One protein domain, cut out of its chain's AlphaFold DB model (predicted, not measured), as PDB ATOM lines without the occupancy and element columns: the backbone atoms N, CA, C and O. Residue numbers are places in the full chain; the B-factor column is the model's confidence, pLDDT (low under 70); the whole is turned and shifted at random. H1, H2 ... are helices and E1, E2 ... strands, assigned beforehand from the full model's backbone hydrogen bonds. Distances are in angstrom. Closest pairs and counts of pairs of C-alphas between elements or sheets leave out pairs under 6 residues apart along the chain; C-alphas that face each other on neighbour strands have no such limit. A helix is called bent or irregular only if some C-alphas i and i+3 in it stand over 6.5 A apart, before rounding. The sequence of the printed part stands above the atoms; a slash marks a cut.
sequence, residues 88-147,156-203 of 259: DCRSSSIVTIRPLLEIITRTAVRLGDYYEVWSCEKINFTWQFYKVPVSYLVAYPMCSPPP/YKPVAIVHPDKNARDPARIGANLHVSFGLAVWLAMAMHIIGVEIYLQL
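AT A GLANCE: This is residues 88 to 147 and 156 to 203 of the 259 residues of an uncharacterized protein of Paracoccidioides brasiliensis (UniProt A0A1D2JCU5). One long bent helix, H4, makes most of the length: its first arm H4a packs on a small head made of the two short strands E1 and E2 with the helices H2 and H3, and its second arm H4b runs away from the head, its residues 194 to 203 sticking out free. The helix H1 crosses H4 near the bend. The printed part has 108 residues, with four named helices and two named strands in the order H1, E1, H2, H3, E2, H4; the class is mostly helix, and the sheet E1 - E2 is antiparallel. The whole is loose, with a radius of gyration of the C-alphas of 18.1 A, and a rod in outline, 68 by 28 by 27 A.

HOW THE PARTS SIT: H1, residues 89 to 108, has a kink of 34 degrees near residue 96. H4, residues 171 to 203, was assigned as one helix by its hydrogen bonds, but is bent: C-alphas 180 and 183 are 6.5 A apart, and its arms H4a, residues 171 to 180, and H4b, residues 183 to 203, stand at a tilt of 36 degrees, only just steep. H1 touches H4b, whose residues 185 to 190 alone take part, at a steep tilt of 55 degrees, opposite ways; the closest C-alphas, of Leu 101 and Ala 185, are 5.4 A apart. With residues 101 to 108 alone H1 touches H4a, Thr 105 to Asn 177 being the closest C-alphas at 6.1 A. E1, residues 116 to 119, and E2, residues 159 to 162, are antiparallel neighbours at 145 degrees; N 116 and O 162 are 2.9 A apart and N 160 and O 118 2.7 A, both within hydrogen-bond range. The closest C-alphas of E1 and H4a, of Glu 116 and Ala 176, are 6.1 A apart. H2, residues 120 to 129, touches H4a at a steep tilt of 63 degrees, opposite ways, with the C-alphas of Ile 123 and Ala 172 closest at 6.3 A. H3, residues 136 to 139, only just touches H2, with 3 pairs of C-alphas within 8 A, those of Asn 124 and Tyr 136 closest at 6.4 A. In H2, H4a and H4b every O i to N i+4 pair is within hydrogen-bond range, in H1 11 of 16 are, and H3 is too short for such a pair.

IN THESE COORDINATES: H1 begins with C-alpha 89 at (1.332, 60.578, 13.925) and is 27.6 A long. E1 is 10.1 A, H2 14.1 A, H3 5.4 A and E2 9.5 A long. H4a, 14.4 A, begins at C-alpha 171 (23.341, 42.616, 27.573); H4b, 30.3 A, ends at C-alpha 203 (-19.294, 52.358, 12.744).

THE WHOLE: The two C-alphas farthest apart, of Pro 147 and Leu 203, are 68.6 A apart. Residues 148 to 155, in the link from H3 to E2, are not printed, and C-alphas 147 and 156 are 16.4 A apart across this cut. Of the links printed whole, E1 to H2 is tight, H1 to E1, H2 to H3 and E2 to H4 are short, and none is long. The mean pLDDT of the printed part is 86.1; residues 88 to 93 and residue 112 are under 70.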
ATOM      1  N   ASP A  88       0.184  64.653  14.539       48.66
ATOM      2  CA  ASP A  88      -0.334  63.678  15.521       48.66
ATOM      3  C   ASP A  88       0.116  62.220  15.280       48.66
ATOM      4  O   ASP A  88      -0.247  61.313  16.028       48.66
ATOM      5  N   CYS A  89       0.941  61.951  14.262       48.03
ATOM      6  CA  CYS A  89       1.332  60.578  13.925       48.03
ATOM      7  C   CYS A  89       2.334  59.943  14.902       48.03
ATOM      8  O   CYS A  89       2.370  58.721  15.003       48.03
ATOM      9  N   ARG A  90       3.156  60.714  15.632       52.91
ATOM     10  CA  ARG A  90       4.204  60.103  16.480       52.91
ATOM     11  C   ARG A  90       3.720  59.670  17.860       52.91
ATOM     12  O   ARG A  90       4.225  58.679  18.382       52.91
ATOM     13  N   SER A  91       2.753  60.370  18.454       51.56
ATOM     14  CA  SER A  91       2.327  60.053  19.824       51.56
ATOM     15  C   SER A  91       1.410  58.828  19.888       51.56
ATOM     16  O   SER A  91       1.534  58.025  20.813       51.56
ATOM     17  N   SER A  92       0.562  58.617  18.875       55.03
ATOM     18  CA  SER A  92      -0.338  57.456  18.799       55.03
ATOM     19  C   SER A  92       0.427  56.137  18.674       55.03
ATOM     20  O   SER A  92       0.127  55.171  19.375       55.03
ATOM     21  N   SER A  93       1.508  56.115  17.888       64.25
ATOM     22  CA  SER A  93       2.335  54.914  17.736       64.25
ATOM     23  C   SER A  93       3.053  54.520  19.030       64.25
ATOM     24  O   SER A  93       3.279  53.337  19.261       64.25
ATOM     25  N   ILE A  94       3.381  55.466  19.919       70.62
ATOM     26  CA  ILE A  94       4.010  55.142  21.212       70.62
ATOM     27  C   ILE A  94       3.036  54.376  22.114       70.62
ATOM     28  O   ILE A  94       3.451  53.421  22.776       70.62
ATOM     29  N   VAL A  95       1.758  54.775  22.126       79.69
ATOM     30  CA  VAL A  95       0.714  54.149  22.953       79.69
ATOM     31  C   VAL A  95       0.488  52.694  22.549       79.69
ATOM     32  O   VAL A  95       0.274  51.853  23.416       79.69
ATOM     33  N   THR A  96       0.605  52.367  21.262       85.19
ATOM     34  CA  THR A  96       0.381  51.003  20.764       85.19
ATOM     35  C   THR A  96       1.653  50.157  20.724       85.19
ATOM     36  O   THR A  96       1.618  48.987  21.089       85.19
ATOM     37  N   ILE A  97       2.794  50.718  20.301       86.38
ATOM     38  CA  ILE A  97       4.037  49.951  20.110       86.38
ATOM     39  C   ILE A  97       4.604  49.495  21.453       86.38
ATOM     40  O   ILE A  97       5.085  48.373  21.555       86.38
ATOM     41  N   ARG A  98       4.548  50.330  22.499       86.12
ATOM     42  CA  ARG A  98       5.123  49.986  23.812       86.12
ATOM     43  C   ARG A  98       4.506  48.738  24.460       86.12
ATOM     44  O   ARG A  98       5.281  47.855  24.824       86.12
ATOM     45  N   PRO A  99       3.174  48.625  24.615       89.94
ATOM     46  CA  PRO A  99       2.580  47.412  25.169       89.94
ATOM     47  C   PRO A  99       2.817  46.200  24.263       89.94
ATOM     48  O   PRO A  99       3.121  45.124  24.772       89.94
ATOM     49  N   LEU A 100       2.766  46.370  22.936       91.38
ATOM     50  CA  LEU A 100       3.057  45.283  21.996       91.38
ATOM     51  C   LEU A 100       4.494  44.773  22.137       91.38
ATOM     52  O   LEU A 100       4.700  43.568  22.239       91.38
ATOM     53  N   LEU A 101       5.481  45.666  22.213       90.69
ATOM     54  CA  LEU A 101       6.882  45.292  22.396       90.69
ATOM     55  C   LEU A 101       7.095  44.551  23.726       90.69
ATOM     56  O   LEU A 101       7.806  43.550  23.770       90.69
ATOM     57  N   GLU A 102       6.447  44.984  24.810       90.50
ATOM     58  CA  GLU A 102       6.517  44.288  26.102       90.50
ATOM     59  C   GLU A 102       5.952  42.862  26.026       90.50
ATOM     60  O   GLU A 102       6.536  41.939  26.595       90.50
ATOM     61  N   ILE A 103       4.845  42.671  25.305       91.06
ATOM     62  CA  ILE A 103       4.221  41.358  25.109       91.06
ATOM     63  C   ILE A 103       5.113  40.470  24.232       91.06
ATOM     64  O   ILE A 103       5.430  39.349  24.627       91.06
ATOM     65  N   ILE A 104       5.565  40.982  23.084       90.25
ATOM     66  CA  ILE A 104       6.363  40.229  22.105       90.25
ATOM     67  C   ILE A 104       7.711  39.814  22.701       90.25
ATOM     68  O   ILE A 104       8.098  38.656  22.589       90.25
ATOM     69  N   THR A 105       8.399  40.710  23.414       89.69
ATOM     70  CA  THR A 105       9.704  40.393  24.029       89.69
ATOM     71  C   THR A 105       9.616  39.263  25.066       89.69
ATOM     72  O   THR A 105      10.555  38.477  25.217       89.69
ATOM     73  N   ARG A 106       8.476  39.131  25.766       87.69
ATOM     74  CA  ARG A 106       8.217  38.037  26.723       87.69
ATOM     75  C   ARG A 106       7.899  36.712  26.040       87.69
ATOM     76  O   ARG A 106       8.235  35.658  26.582       87.69
ATOM     77  N   THR A 107       7.214  36.745  24.901       85.62
ATOM     78  CA  THR A 107       6.813  35.534  24.175       85.62
ATOM     79  C   THR A 107       7.889  35.044  23.212       85.62
ATOM     80  O   THR A 107       7.946  33.843  22.966       85.62
ATOM     81  N   ALA A 108       8.783  35.920  22.739       81.50
ATOM     82  CA  ALA A 108       9.881  35.584  21.831       81.50
ATOM     83  C   ALA A 108      10.760  34.435  22.357       81.50
ATOM     84  O   ALA A 108      11.126  33.552  21.594       81.50
ATOM     85  N   VAL A 109      11.002  34.385  23.673       76.31
ATOM     86  CA  VAL A 109      11.793  33.321  24.329       76.31
ATOM     87  C   VAL A 109      11.052  31.973  24.373       76.31
ATOM     88  O   VAL A 109      11.659  30.933  24.588       76.31
ATOM     89  N   ARG A 110       9.721  31.970  24.203       79.50
ATOM     90  CA  ARG A 110       8.872  30.767  24.304       79.50
ATOM     91  C   ARG A 110       8.485  30.171  22.952       79.50
ATOM     92  O   ARG A 110       8.083  29.017  22.906       79.50
ATOM     93  N   LEU A 111       8.526  30.972  21.887       70.19
ATOM     94  CA  LEU A 111       7.970  30.620  20.576       70.19
ATOM     95  C   LEU A 111       8.975  29.939  19.633       70.19
ATOM     96  O   LEU A 111       8.564  29.484  18.569       70.19
ATOM     97  N   GLY A 112      10.259  29.848  19.993       63.62
ATOM     98  CA  GLY A 112      11.245  29.075  19.232       63.62
ATOM     99  C   GLY A 112      12.695  29.510  19.447       63.62
ATOM    100  O   GLY A 112      12.972  30.494  20.133       63.62
ATOM    101  N   ASP A 113      13.610  28.784  18.805       75.06
ATOM    102  CA  ASP A 113      15.048  29.059  18.800       75.06
ATOM    103  C   ASP A 113      15.395  30.132  17.758       75.06
ATOM    104  O   ASP A 113      15.986  29.867  16.709       75.06
ATOM    105  N   TYR A 114      14.983  31.368  18.029       80.94
ATOM    106  CA  TYR A 114      15.435  32.512  17.246       80.94
ATOM    107  C   TYR A 114      16.889  32.820  17.584       80.94
ATOM    108  O   TYR A 114      17.324  32.663  18.723       80.94
ATOM    109  N   TYR A 115      17.638  33.299  16.600       88.06
ATOM    110  CA  TYR A 115      18.993  33.773  16.815       88.06
ATOM    111  C   TYR A 115      19.241  35.020  15.987       88.06
ATOM    112  O   TYR A 115      18.789  35.128  14.847       88.06
ATOM    113  N   GLU A 116      19.991  35.947  16.562       89.94
ATOM    114  CA  GLU A 116      20.443  37.138  15.871       89.94
ATOM    115  C   GLU A 116      21.959  37.110  15.719       89.94
ATOM    116  O   GLU A 116      22.686  36.705  16.623       89.94
ATOM    117  N   VAL A 117      22.447  37.556  14.567       92.38
ATOM    118  CA  VAL A 117      23.881  37.632  14.295       92.38
ATOM    119  C   VAL A 117      24.384  39.024  14.654       92.38
ATOM    120  O   VAL A 117      23.944  40.023  14.084       92.38
ATOM    121  N   TRP A 118      25.315  39.107  15.601       93.69
ATOM    122  CA  TRP A 118      25.957  40.355  16.027       93.69
ATOM    123  C   TRP A 118      27.443  40.332  15.688       93.69
ATOM    124  O   TRP A 118      28.082  39.292  15.768       93.69
ATOM    125  N   SER A 119      28.042  41.474  15.340       92.81
ATOM    126  CA  SER A 119      29.500  41.537  15.196       92.81
ATOM    127  C   SER A 119      30.188  41.417  16.558       92.81
ATOM    128  O   SER A 119      29.704  41.939  17.565       92.81
ATOM    129  N   CYS A 120      31.352  40.769  16.594       92.19
ATOM    130  CA  CYS A 120      32.135  40.638  17.826       92.19
ATOM    131  C   CYS A 120      32.571  42.001  18.387       92.19
ATOM    132  O   CYS A 120      32.625  42.189  19.599       92.19
ATOM    133  N   GLU A 121      32.806  42.977  17.508       91.69
ATOM    134  CA  GLU A 121      33.075  44.367  17.881       91.69
ATOM    135  C   GLU A 121      31.876  45.007  18.602       91.69
ATOM    136  O   GLU A 121      32.048  45.612  19.662       91.69
ATOM    137  N   LYS A 122      30.650  44.802  18.091       93.06
ATOM    138  CA  LYS A 122      29.410  45.277  18.729       93.06
ATOM    139  C   LYS A 122      29.236  44.659  20.115       93.06
ATOM    140  O   LYS A 122      28.866  45.368  21.054       93.06
ATOM    141  N   ILE A 123      29.503  43.360  20.257       93.62
ATOM    142  CA  ILE A 123      29.398  42.653  21.543       93.62
ATOM    143  C   ILE A 123      30.414  43.209  22.537       93.62
ATOM    144  O   ILE A 123      30.014  43.597  23.632       93.62
ATOM    145  N   ASN A 124      31.689  43.324  22.149       93.19
ATOM    146  CA  ASN A 124      32.744  43.874  23.004       93.19
ATOM    147  C   ASN A 124      32.411  45.303  23.463       93.19
ATOM    148  O   ASN A 124      32.430  45.594  24.658       93.19
ATOM    149  N   PHE A 125      32.008  46.172  22.529       93.44
ATOM    150  CA  PHE A 125      31.597  47.542  22.838       93.44
ATOM    151  C   PHE A 125      30.429  47.580  23.832       93.44
ATOM    152  O   PHE A 125      30.459  48.325  24.811       93.44
ATOM    153  N   THR A 126      29.410  46.744  23.615       93.69
ATOM    154  CA  THR A 126      28.252  46.649  24.514       93.69
ATOM    155  C   THR A 126      28.678  46.168  25.903       93.69
ATOM    156  O   THR A 126      28.270  46.743  26.907       93.69
ATOM    157  N   TRP A 127      29.548  45.163  25.979       92.94
ATOM    158  CA  TRP A 127      30.060  44.622  27.240       92.94
ATOM    159  C   TRP A 127      30.785  45.673  28.082       92.94
ATOM    160  O   TRP A 127      30.523  45.808  29.281       92.94
ATOM    161  N   GLN A 128      31.663  46.445  27.435       92.94
ATOM    162  CA  GLN A 128      32.408  47.537  28.061       92.94
ATOM    163  C   GLN A 128      31.475  48.664  28.509       92.94
ATOM    164  O   GLN A 128      31.614  49.172  29.622       92.94
ATOM    165  N   PHE A 129      30.486  49.014  27.681       92.00
ATOM    166  CA  PHE A 129      29.502  50.048  27.996       92.00
ATOM    167  C   PHE A 129      28.690  49.712  29.257       92.00
ATOM    168  O   PHE A 129      28.538  50.559  30.139       92.00
ATOM    169  N   TYR A 130      28.241  48.460  29.392       91.50
ATOM    170  CA  TYR A 130      27.526  47.976  30.583       91.50
ATOM    171  C   TYR A 130      28.446  47.587  31.753       91.50
ATOM    172  O   TYR A 130      27.947  47.178  32.801       91.50
ATOM    173  N   LYS A 131      29.772  47.736  31.607       93.00
ATOM    174  CA  LYS A 131      30.783  47.441  32.641       93.00
ATOM    175  C   LYS A 131      30.651  46.030  33.223       93.00
ATOM    176  O   LYS A 131      30.762  45.831  34.433       93.00
ATOM    177  N   VAL A 132      30.392  45.044  32.368       90.81
ATOM    178  CA  VAL A 132      30.268  43.649  32.806       90.81
ATOM    179  C   VAL A 132      31.661  43.135  33.216       90.81
ATOM    180  O   VAL A 132      32.592  43.222  32.418       90.81
ATOM    181  N   PRO A 133      31.838  42.597  34.439       88.94
ATOM    182  CA  PRO A 133      33.163  42.274  34.988       88.94
ATOM    183  C   PRO A 133      33.803  41.009  34.393       88.94
ATOM    184  O   PRO A 133      34.968  40.725  34.650       88.94
ATOM    185  N   VAL A 134      33.047  40.229  33.619       89.38
ATOM    186  CA  VAL A 134      33.502  38.985  32.983       89.38
ATOM    187  C   VAL A 134      33.831  39.261  31.521       89.38
ATOM    188  O   VAL A 134      33.107  40.007  30.868       89.38
ATOM    189  N   SER A 135      34.880  38.635  30.982       89.25
ATOM    190  CA  SER A 135      35.211  38.744  29.555       89.25
ATOM    191  C   SER A 135      34.077  38.218  28.670       89.25
ATOM    192  O   SER A 135      33.587  37.105  28.873       89.25
ATOM    193  N   TYR A 136      33.702  38.986  27.643       90.00
ATOM    194  CA  TYR A 136      32.683  38.583  26.667       90.00
ATOM    195  C   TYR A 136      33.077  37.319  25.886       90.00
ATOM    196  O   TYR A 136      32.201  36.603  25.410       90.00
ATOM    197  N   LEU A 137      34.376  37.001  25.801       90.75
ATOM    198  CA  LEU A 137      34.890  35.793  25.143       90.75
ATOM    199  C   LEU A 137      34.436  34.500  25.828       90.75
ATOM    200  O   LEU A 137      34.367  33.462  25.179       90.75
ATOM    201  N   VAL A 138      34.098  34.556  27.120       90.06
ATOM    202  CA  VAL A 138      33.548  33.400  27.846       90.06
ATOM    203  C   VAL A 138      32.147  33.062  27.334       90.06
ATOM    204  O   VAL A 138      31.811  31.893  27.185       90.06
ATOM    205  N   ALA A 139      31.338  34.083  27.045       89.06
ATOM    206  CA  ALA A 139      29.997  33.910  26.493       89.06
ATOM    207  C   ALA A 139      30.024  33.674  24.971       89.06
ATOM    208  O   ALA A 139      29.194  32.936  24.447       89.06
ATOM    209  N   TYR A 140      30.998  34.267  24.275       91.94
ATOM    210  CA  TYR A 140      31.132  34.228  22.818       91.94
ATOM    211  C   TYR A 140      32.539  33.765  22.402       91.94
ATOM    212  O   TYR A 140      33.331  34.569  21.897       91.94
ATOM    213  N   PRO A 141      32.870  32.468  22.562       90.12
ATOM    214  CA  PRO A 141      34.201  31.940  22.243       90.12
ATOM    215  C   PRO A 141      34.540  32.042  20.749       90.12
ATOM    216  O   PRO A 141      35.703  32.168  20.378       90.12
ATOM    217  N   MET A 142      33.522  32.081  19.885       85.88
ATOM    218  CA  MET A 142      33.655  32.310  18.441       85.88
ATOM    219  C   MET A 142      34.247  33.680  18.068       85.88
ATOM    220  O   MET A 142      34.672  33.873  16.934       85.88
ATOM    221  N   CYS A 143      34.291  34.624  19.012       89.00
ATOM    222  CA  CYS A 143      34.932  35.923  18.834       89.00
ATOM    223  C   CYS A 143      36.411  35.942  19.241       89.00
ATOM    224  O   CYS A 143      37.030  37.008  19.196       89.00
ATOM    225  N   SER A 144      36.969  34.809  19.680       85.19
ATOM    226  CA  SER A 144      38.381  34.726  20.036       85.19
ATOM    227  C   SER A 144      39.253  34.952  18.796       85.19
ATOM    228  O   SER A 144      38.982  34.348  17.755       85.19
ATOM    229  N   PRO A 145      40.307  35.784  18.880       78.00
ATOM    230  CA  PRO A 145      41.267  35.908  17.792       78.00
ATOM    231  C   PRO A 145      41.932  34.552  17.496       78.00
ATOM    232  O   PRO A 145      42.008  33.697  18.389       78.00
ATOM    233  N   PRO A 146      42.424  34.338  16.260       72.81
ATOM    234  CA  PRO A 146      43.121  33.110  15.904       72.81
ATOM    235  C   PRO A 146      44.349  32.907  16.808       72.81
ATOM    236  O   PRO A 146      45.033  33.883  17.129       72.81
ATOM    237  N   PRO A 147      44.685  31.659  17.175       70.00
ATOM    238  CA  PRO A 147      45.757  31.357  18.131       70.00
ATOM    239  C   PRO A 147      47.144  31.867  17.706       70.00
ATOM    240  O   PRO A 147      48.001  32.080  18.554       70.00
ATOM    241  N   TYR A 156      37.281  40.462   6.468       78.94
ATOM    242  CA  TYR A 156      36.574  39.528   7.343       78.94
ATOM    243  C   TYR A 156      36.280  40.168   8.703       78.94
ATOM    244  O   TYR A 156      37.188  40.500   9.467       78.94
ATOM    245  N   LYS A 157      34.993  40.321   9.027       81.44
ATOM    246  CA  LYS A 157      34.534  40.800  10.336       81.44
ATOM    247  C   LYS A 157      33.936  39.629  11.114       81.44
ATOM    248  O   LYS A 157      32.914  39.102  10.671       81.44
ATOM    249  N   PRO A 158      34.522  39.222  12.253       86.06
ATOM    250  CA  PRO A 158      33.991  38.111  13.027       86.06
ATOM    251  C   PRO A 158      32.619  38.474  13.612       86.06
ATOM    252  O   PRO A 158      32.393  39.592  14.097       86.06
ATOM    253  N   VAL A 159      31.700  37.515  13.554       91.44
ATOM    254  CA  VAL A 159      30.325  37.634  14.045       91.44
ATOM    255  C   VAL A 159      30.019  36.508  15.021       91.44
ATOM    256  O   VAL A 159      30.591  35.428  14.915       91.44
ATOM    257  N   ALA A 160      29.102  36.761  15.948       93.00
ATOM    258  CA  ALA A 160      28.583  35.795  16.892       93.00
ATOM    259  C   ALA A 160      27.076  35.596  16.741       93.00
ATOM    260  O   ALA A 160      26.349  36.525  16.386       93.00
ATOM    261  N   ILE A 161      26.615  34.385  17.045       92.25
ATOM    262  CA  ILE A 161      25.193  34.050  17.100       92.25
ATOM    263  C   ILE A 161      24.716  34.301  18.534       92.25
ATOM    264  O   ILE A 161      25.265  33.746  19.484       92.25
ATOM    265  N   VAL A 162      23.707  35.152  18.691       92.25
ATOM    266  CA  VAL A 162      23.168  35.597  19.978       92.25
ATOM    267  C   VAL A 162      21.726  35.126  20.100       92.25
ATOM    268  O   VAL A 162      20.886  35.432  19.255       92.25
ATOM    269  N   HIS A 163      21.421  34.395  21.169       90.44
ATOM    270  CA  HIS A 163      20.055  33.961  21.448       90.44
ATOM    271  C   HIS A 163      19.261  35.073  22.169       90.44
ATOM    272  O   HIS A 163      19.687  35.505  23.249       90.44
ATOM    273  N   PRO A 164      18.109  35.519  21.639       90.44
ATOM    274  CA  PRO A 164      17.327  36.618  22.181       90.44
ATOM    275  C   PRO A 164      16.645  36.223  23.492       90.44
ATOM    276  O   PRO A 164      15.722  35.416  23.521       90.44
ATOM    277  N   ASP A 165      17.033  36.860  24.593       90.12
ATOM    278  CA  ASP A 165      16.413  36.645  25.900       90.12
ATOM    279  C   ASP A 165      16.414  37.925  26.730       90.12
ATOM    280  O   ASP A 165      17.460  38.455  27.099       90.12
ATOM    281  N   LYS A 166      15.211  38.406  27.044       87.19
ATOM    282  CA  LYS A 166      14.987  39.610  27.844       87.19
ATOM    283  C   LYS A 166      15.413  39.453  29.307       87.19
ATOM    284  O   LYS A 166      15.758  40.446  29.939       87.19
ATOM    285  N   ASN A 167      15.350  38.240  29.855       88.88
ATOM    286  CA  ASN A 167      15.646  37.976  31.266       88.88
ATOM    287  C   ASN A 167      17.103  37.540  31.487       88.88
ATOM    288  O   ASN A 167      17.517  37.326  32.629       88.88
ATOM    289  N   ALA A 168      17.885  37.398  30.413       87.31
ATOM    290  CA  ALA A 168      19.298  37.076  30.510       87.31
ATOM    291  C   ALA A 168      20.072  38.206  31.204       87.31
ATOM    292  O   ALA A 168      19.763  39.381  31.054       87.31
ATOM    293  N   ARG A 169      21.137  37.853  31.933       88.12
ATOM    294  CA  ARG A 169      22.097  38.837  32.477       88.12
ATOM    295  C   ARG A 169      23.052  39.386  31.412       88.12
ATOM    296  O   ARG A 169      23.776  40.340  31.669       88.12
ATOM    297  N   ASP A 170      23.077  38.743  30.251       91.12
ATOM    298  CA  ASP A 170      23.900  39.118  29.113       91.12
ATOM    299  C   ASP A 170      23.241  40.288  28.353       91.12
ATOM    300  O   ASP A 170      22.142  40.116  27.810       91.12
ATOM    301  N   PRO A 171      23.897  41.465  28.272       92.75
ATOM    302  CA  PRO A 171      23.341  42.616  27.573       92.75
ATOM    303  C   PRO A 171      23.148  42.364  26.072       92.75
ATOM    304  O   PRO A 171      22.202  42.899  25.494       92.75
ATOM    305  N   ALA A 172      23.973  41.534  25.429       92.44
ATOM    306  CA  ALA A 172      23.804  41.201  24.019       92.44
ATOM    307  C   ALA A 172      22.519  40.392  23.782       92.44
ATOM    308  O   ALA A 172      21.777  40.686  22.846       92.44
ATOM    309  N   ARG A 173      22.189  39.446  24.672       92.12
ATOM    310  CA  ARG A 173      20.940  38.660  24.593       92.12
ATOM    311  C   ARG A 173      19.693  39.517  24.805       92.12
ATOM    312  O   ARG A 173      18.704  39.334  24.092       92.12
ATOM    313  N   ILE A 174      19.753  40.483  25.727       91.88
ATOM    314  CA  ILE A 174      18.665  41.454  25.934       91.88
ATOM    315  C   ILE A 174      18.481  42.316  24.680       91.88
ATOM    316  O   ILE A 174      17.356  42.502  24.212       91.88
ATOM    317  N   GLY A 175      19.578  42.834  24.122       91.62
ATOM    318  CA  GLY A 175      19.545  43.646  22.907       91.62
ATOM    319  C   GLY A 175      19.002  42.879  21.703       91.62
ATOM    320  O   GLY A 175      18.167  43.409  20.973       91.62
ATOM    321  N   ALA A 176      19.399  41.615  21.541       91.94
ATOM    322  CA  ALA A 176      18.901  40.765  20.467       91.94
ATOM    323  C   ALA A 176      17.383  40.532  20.572       91.94
ATOM    324  O   ALA A 176      16.648  40.593  19.588       91.94
ATOM    325  N   ASN A 177      16.877  40.347  21.796       91.38
ATOM    326  CA  ASN A 177      15.439  40.219  22.041       91.38
ATOM    327  C   ASN A 177      14.667  41.495  21.666       91.38
ATOM    328  O   ASN A 177      13.598  41.422  21.056       91.38
ATOM    329  N   LEU A 178      15.217  42.668  21.983       90.19
ATOM    330  CA  LEU A 178      14.613  43.942  21.601       90.19
ATOM    331  C   LEU A 178      14.571  44.117  20.080       90.19
ATOM    332  O   LEU A 178      13.536  44.520  19.555       90.19
ATOM    333  N   HIS A 179      15.657  43.794  19.378       89.44
ATOM    334  CA  HIS A 179      15.758  44.013  17.937       89.44
ATOM    335  C   HIS A 179      14.851  43.063  17.138       89.44
ATOM    336  O   HIS A 179      14.078  43.536  16.300       89.44
ATOM    337  N   VAL A 180      14.829  41.764  17.470       88.88
ATOM    338  CA  VAL A 180      13.903  40.807  16.829       88.88
ATOM    339  C   VAL A 180      12.434  41.173  17.079       88.88
ATOM    340  O   VAL A 180      11.589  41.034  16.195       88.88
ATOM    341  N   SER A 181      12.121  41.708  18.263       90.44
ATOM    342  CA  SER A 181      10.750  42.073  18.639       90.44
ATOM    343  C   SER A 181      10.295  43.411  18.048       90.44
ATOM    344  O   SER A 181       9.097  43.617  17.838       90.44
ATOM    345  N   PHE A 182      11.224  44.336  17.787       88.81
ATOM    346  CA  PHE A 182      10.907  45.705  17.382       88.81
ATOM    347  C   PHE A 182      10.170  45.766  16.043       88.81
ATOM    348  O   PHE A 182       9.108  46.384  15.954       88.81
ATOM    349  N   GLY A 183      10.696  45.093  15.015       87.38
ATOM    350  CA  GLY A 183      10.081  45.086  13.687       87.38
ATOM    351  C   GLY A 183       8.655  44.534  13.719       87.38
ATOM    352  O   GLY A 183       7.734  45.162  13.196       87.38
ATOM    353  N   LEU A 184       8.452  43.409  14.411       89.50
ATOM    354  CA  LEU A 184       7.131  42.796  14.555       89.50
ATOM    355  C   LEU A 184       6.147  43.720  15.290       89.50
ATOM    356  O   LEU A 184       5.008  43.880  14.848       89.50
ATOM    357  N   ALA A 185       6.584  44.373  16.371       90.62
ATOM    358  CA  ALA A 185       5.746  45.314  17.113       90.62
ATOM    359  C   ALA A 185       5.287  46.492  16.240       90.62
ATOM    360  O   ALA A 185       4.124  46.893  16.310       90.62
ATOM    361  N   VAL A 186       6.180  47.030  15.401       89.25
ATOM    362  CA  VAL A 186       5.868  48.134  14.479       89.25
ATOM    363  C   VAL A 186       4.849  47.703  13.426       89.25
ATOM    364  O   VAL A 186       3.874  48.420  13.206       89.25
ATOM    365  N   TRP A 187       5.026  46.529  12.819       90.94
ATOM    366  CA  TRP A 187       4.091  46.012  11.814       90.94
ATOM    367  C   TRP A 187       2.694  45.766  12.387       90.94
ATOM    368  O   TRP A 187       1.705  46.206  11.800       90.94
ATOM    369  N   LEU A 188       2.605  45.132  13.559       91.12
ATOM    370  CA  LEU A 188       1.324  44.893  14.229       91.12
ATOM    371  C   LEU A 188       0.647  46.200  14.646       91.12
ATOM    372  O   LEU A 188      -0.553  46.369  14.430       91.12
ATOM    373  N   ALA A 189       1.411  47.150  15.192       89.62
ATOM    374  CA  ALA A 189       0.885  48.469  15.517       89.62
ATOM    375  C   ALA A 189       0.349  49.171  14.267       89.62
ATOM    376  O   ALA A 189      -0.749  49.720  14.304       89.62
ATOM    377  N   MET A 190       1.092  49.150  13.160       87.25
ATOM    378  CA  MET A 190       0.670  49.785  11.913       87.25
ATOM    379  C   MET A 190      -0.622  49.163  11.370       87.25
ATOM    380  O   MET A 190      -1.563  49.898  11.072       87.25
ATOM    381  N   ALA A 191      -0.712  47.831  11.328       91.19
ATOM    382  CA  ALA A 191      -1.921  47.131  10.899       91.19
ATOM    383  C   ALA A 191      -3.129  47.480  11.780       91.19
ATOM    384  O   ALA A 191      -4.195  47.806  11.264       91.19
ATOM    385  N   MET A 192      -2.952  47.495  13.105       89.12
ATOM    386  CA  MET A 192      -4.017  47.853  14.042       89.12
ATOM    387  C   MET A 192      -4.552  49.273  13.808       89.12
ATOM    388  O   MET A 192      -5.759  49.479  13.886       89.12
ATOM    389  N   HIS A 193      -3.690  50.244  13.492       86.88
ATOM    390  CA  HIS A 193      -4.147  51.604  13.188       86.88
ATOM    391  C   HIS A 193      -4.907  51.678  11.864       86.88
ATOM    392  O   HIS A 193      -5.949  52.324  11.814       86.88
ATOM    393  N   ILE A 194      -4.412  51.016  10.813       87.19
ATOM    394  CA  ILE A 194      -5.075  51.011   9.500       87.19
ATOM    395  C   ILE A 194      -6.467  50.381   9.625       87.19
ATOM    396  O   ILE A 194      -7.462  50.997   9.256       87.19
ATOM    397  N   ILE A 195      -6.550  49.197  10.235       91.50
ATOM    398  CA  ILE A 195      -7.817  48.487  10.445       91.50
ATOM    399  C   ILE A 195      -8.744  49.286  11.371       91.50
ATOM    400  O   ILE A 195      -9.941  49.390  11.114       91.50
ATOM    401  N   GLY A 196      -8.199  49.886  12.434       88.25
ATOM    402  CA  GLY A 196      -8.970  50.685  13.384       88.25
ATOM    403  C   GLY A 196      -9.648  51.900  12.745       88.25
ATOM    404  O   GLY A 196     -10.788  52.202  13.093       88.25
ATOM    405  N   VAL A 197      -8.989  52.565  11.790       85.88
ATOM    406  CA  VAL A 197      -9.577  53.690  11.043       85.88
ATOM    407  C   VAL A 197     -10.751  53.223  10.183       85.88
ATOM    408  O   VAL A 197     -11.814  53.841  10.228       85.88
ATOM    409  N   GLU A 198     -10.601  52.114   9.461       87.75
ATOM    410  CA  GLU A 198     -11.677  51.579   8.617       87.75
ATOM    411  C   GLU A 198     -12.889  51.143   9.451       87.75
ATOM    412  O   GLU A 198     -14.024  51.518   9.145       87.75
ATOM    413  N   ILE A 199     -12.661  50.441  10.567       89.00
ATOM    414  CA  ILE A 199     -13.728  50.063  11.508       89.00
ATOM    415  C   ILE A 199     -14.431  51.313  12.055       89.00
ATOM    416  O   ILE A 199     -15.661  51.358  12.113       89.00
ATOM    417  N   TYR A 200     -13.679  52.350  12.433       86.56
ATOM    418  CA  TYR A 200     -14.255  53.598  12.936       86.56
ATOM    419  C   TYR A 200     -15.169  54.276  11.902       86.56
ATOM    420  O   TYR A 200     -16.279  54.694  12.248       86.56
ATOM    421  N   LEU A 201     -14.742  54.352  10.638       84.31
ATOM    422  CA  LEU A 201     -15.533  54.952   9.560       84.31
ATOM    423  C   LEU A 201     -16.801  54.148   9.245       84.31
ATOM    424  O   LEU A 201     -17.839  54.745   8.951       84.31
ATOM    425  N   GLN A 202     -16.744  52.819   9.351       86.44
ATOM    426  CA  GLN A 202     -17.909  51.947   9.167       86.44
ATOM    427  C   GLN A 202     -18.912  52.055  10.324       86.44
ATOM    428  O   GLN A 202     -20.120  52.060  10.096       86.44
ATOM    429  N   LEU A 203     -18.434  52.201  11.565       90.62
ATOM    430  CA  LEU A 203     -19.294  52.358  12.744       90.62
ATOM    431  C   LEU A 203     -19.910  53.762  12.871       90.62
ATOM    432  O   LEU A 203     -20.874  53.941  13.616       90.62
TER     433      LEU A 203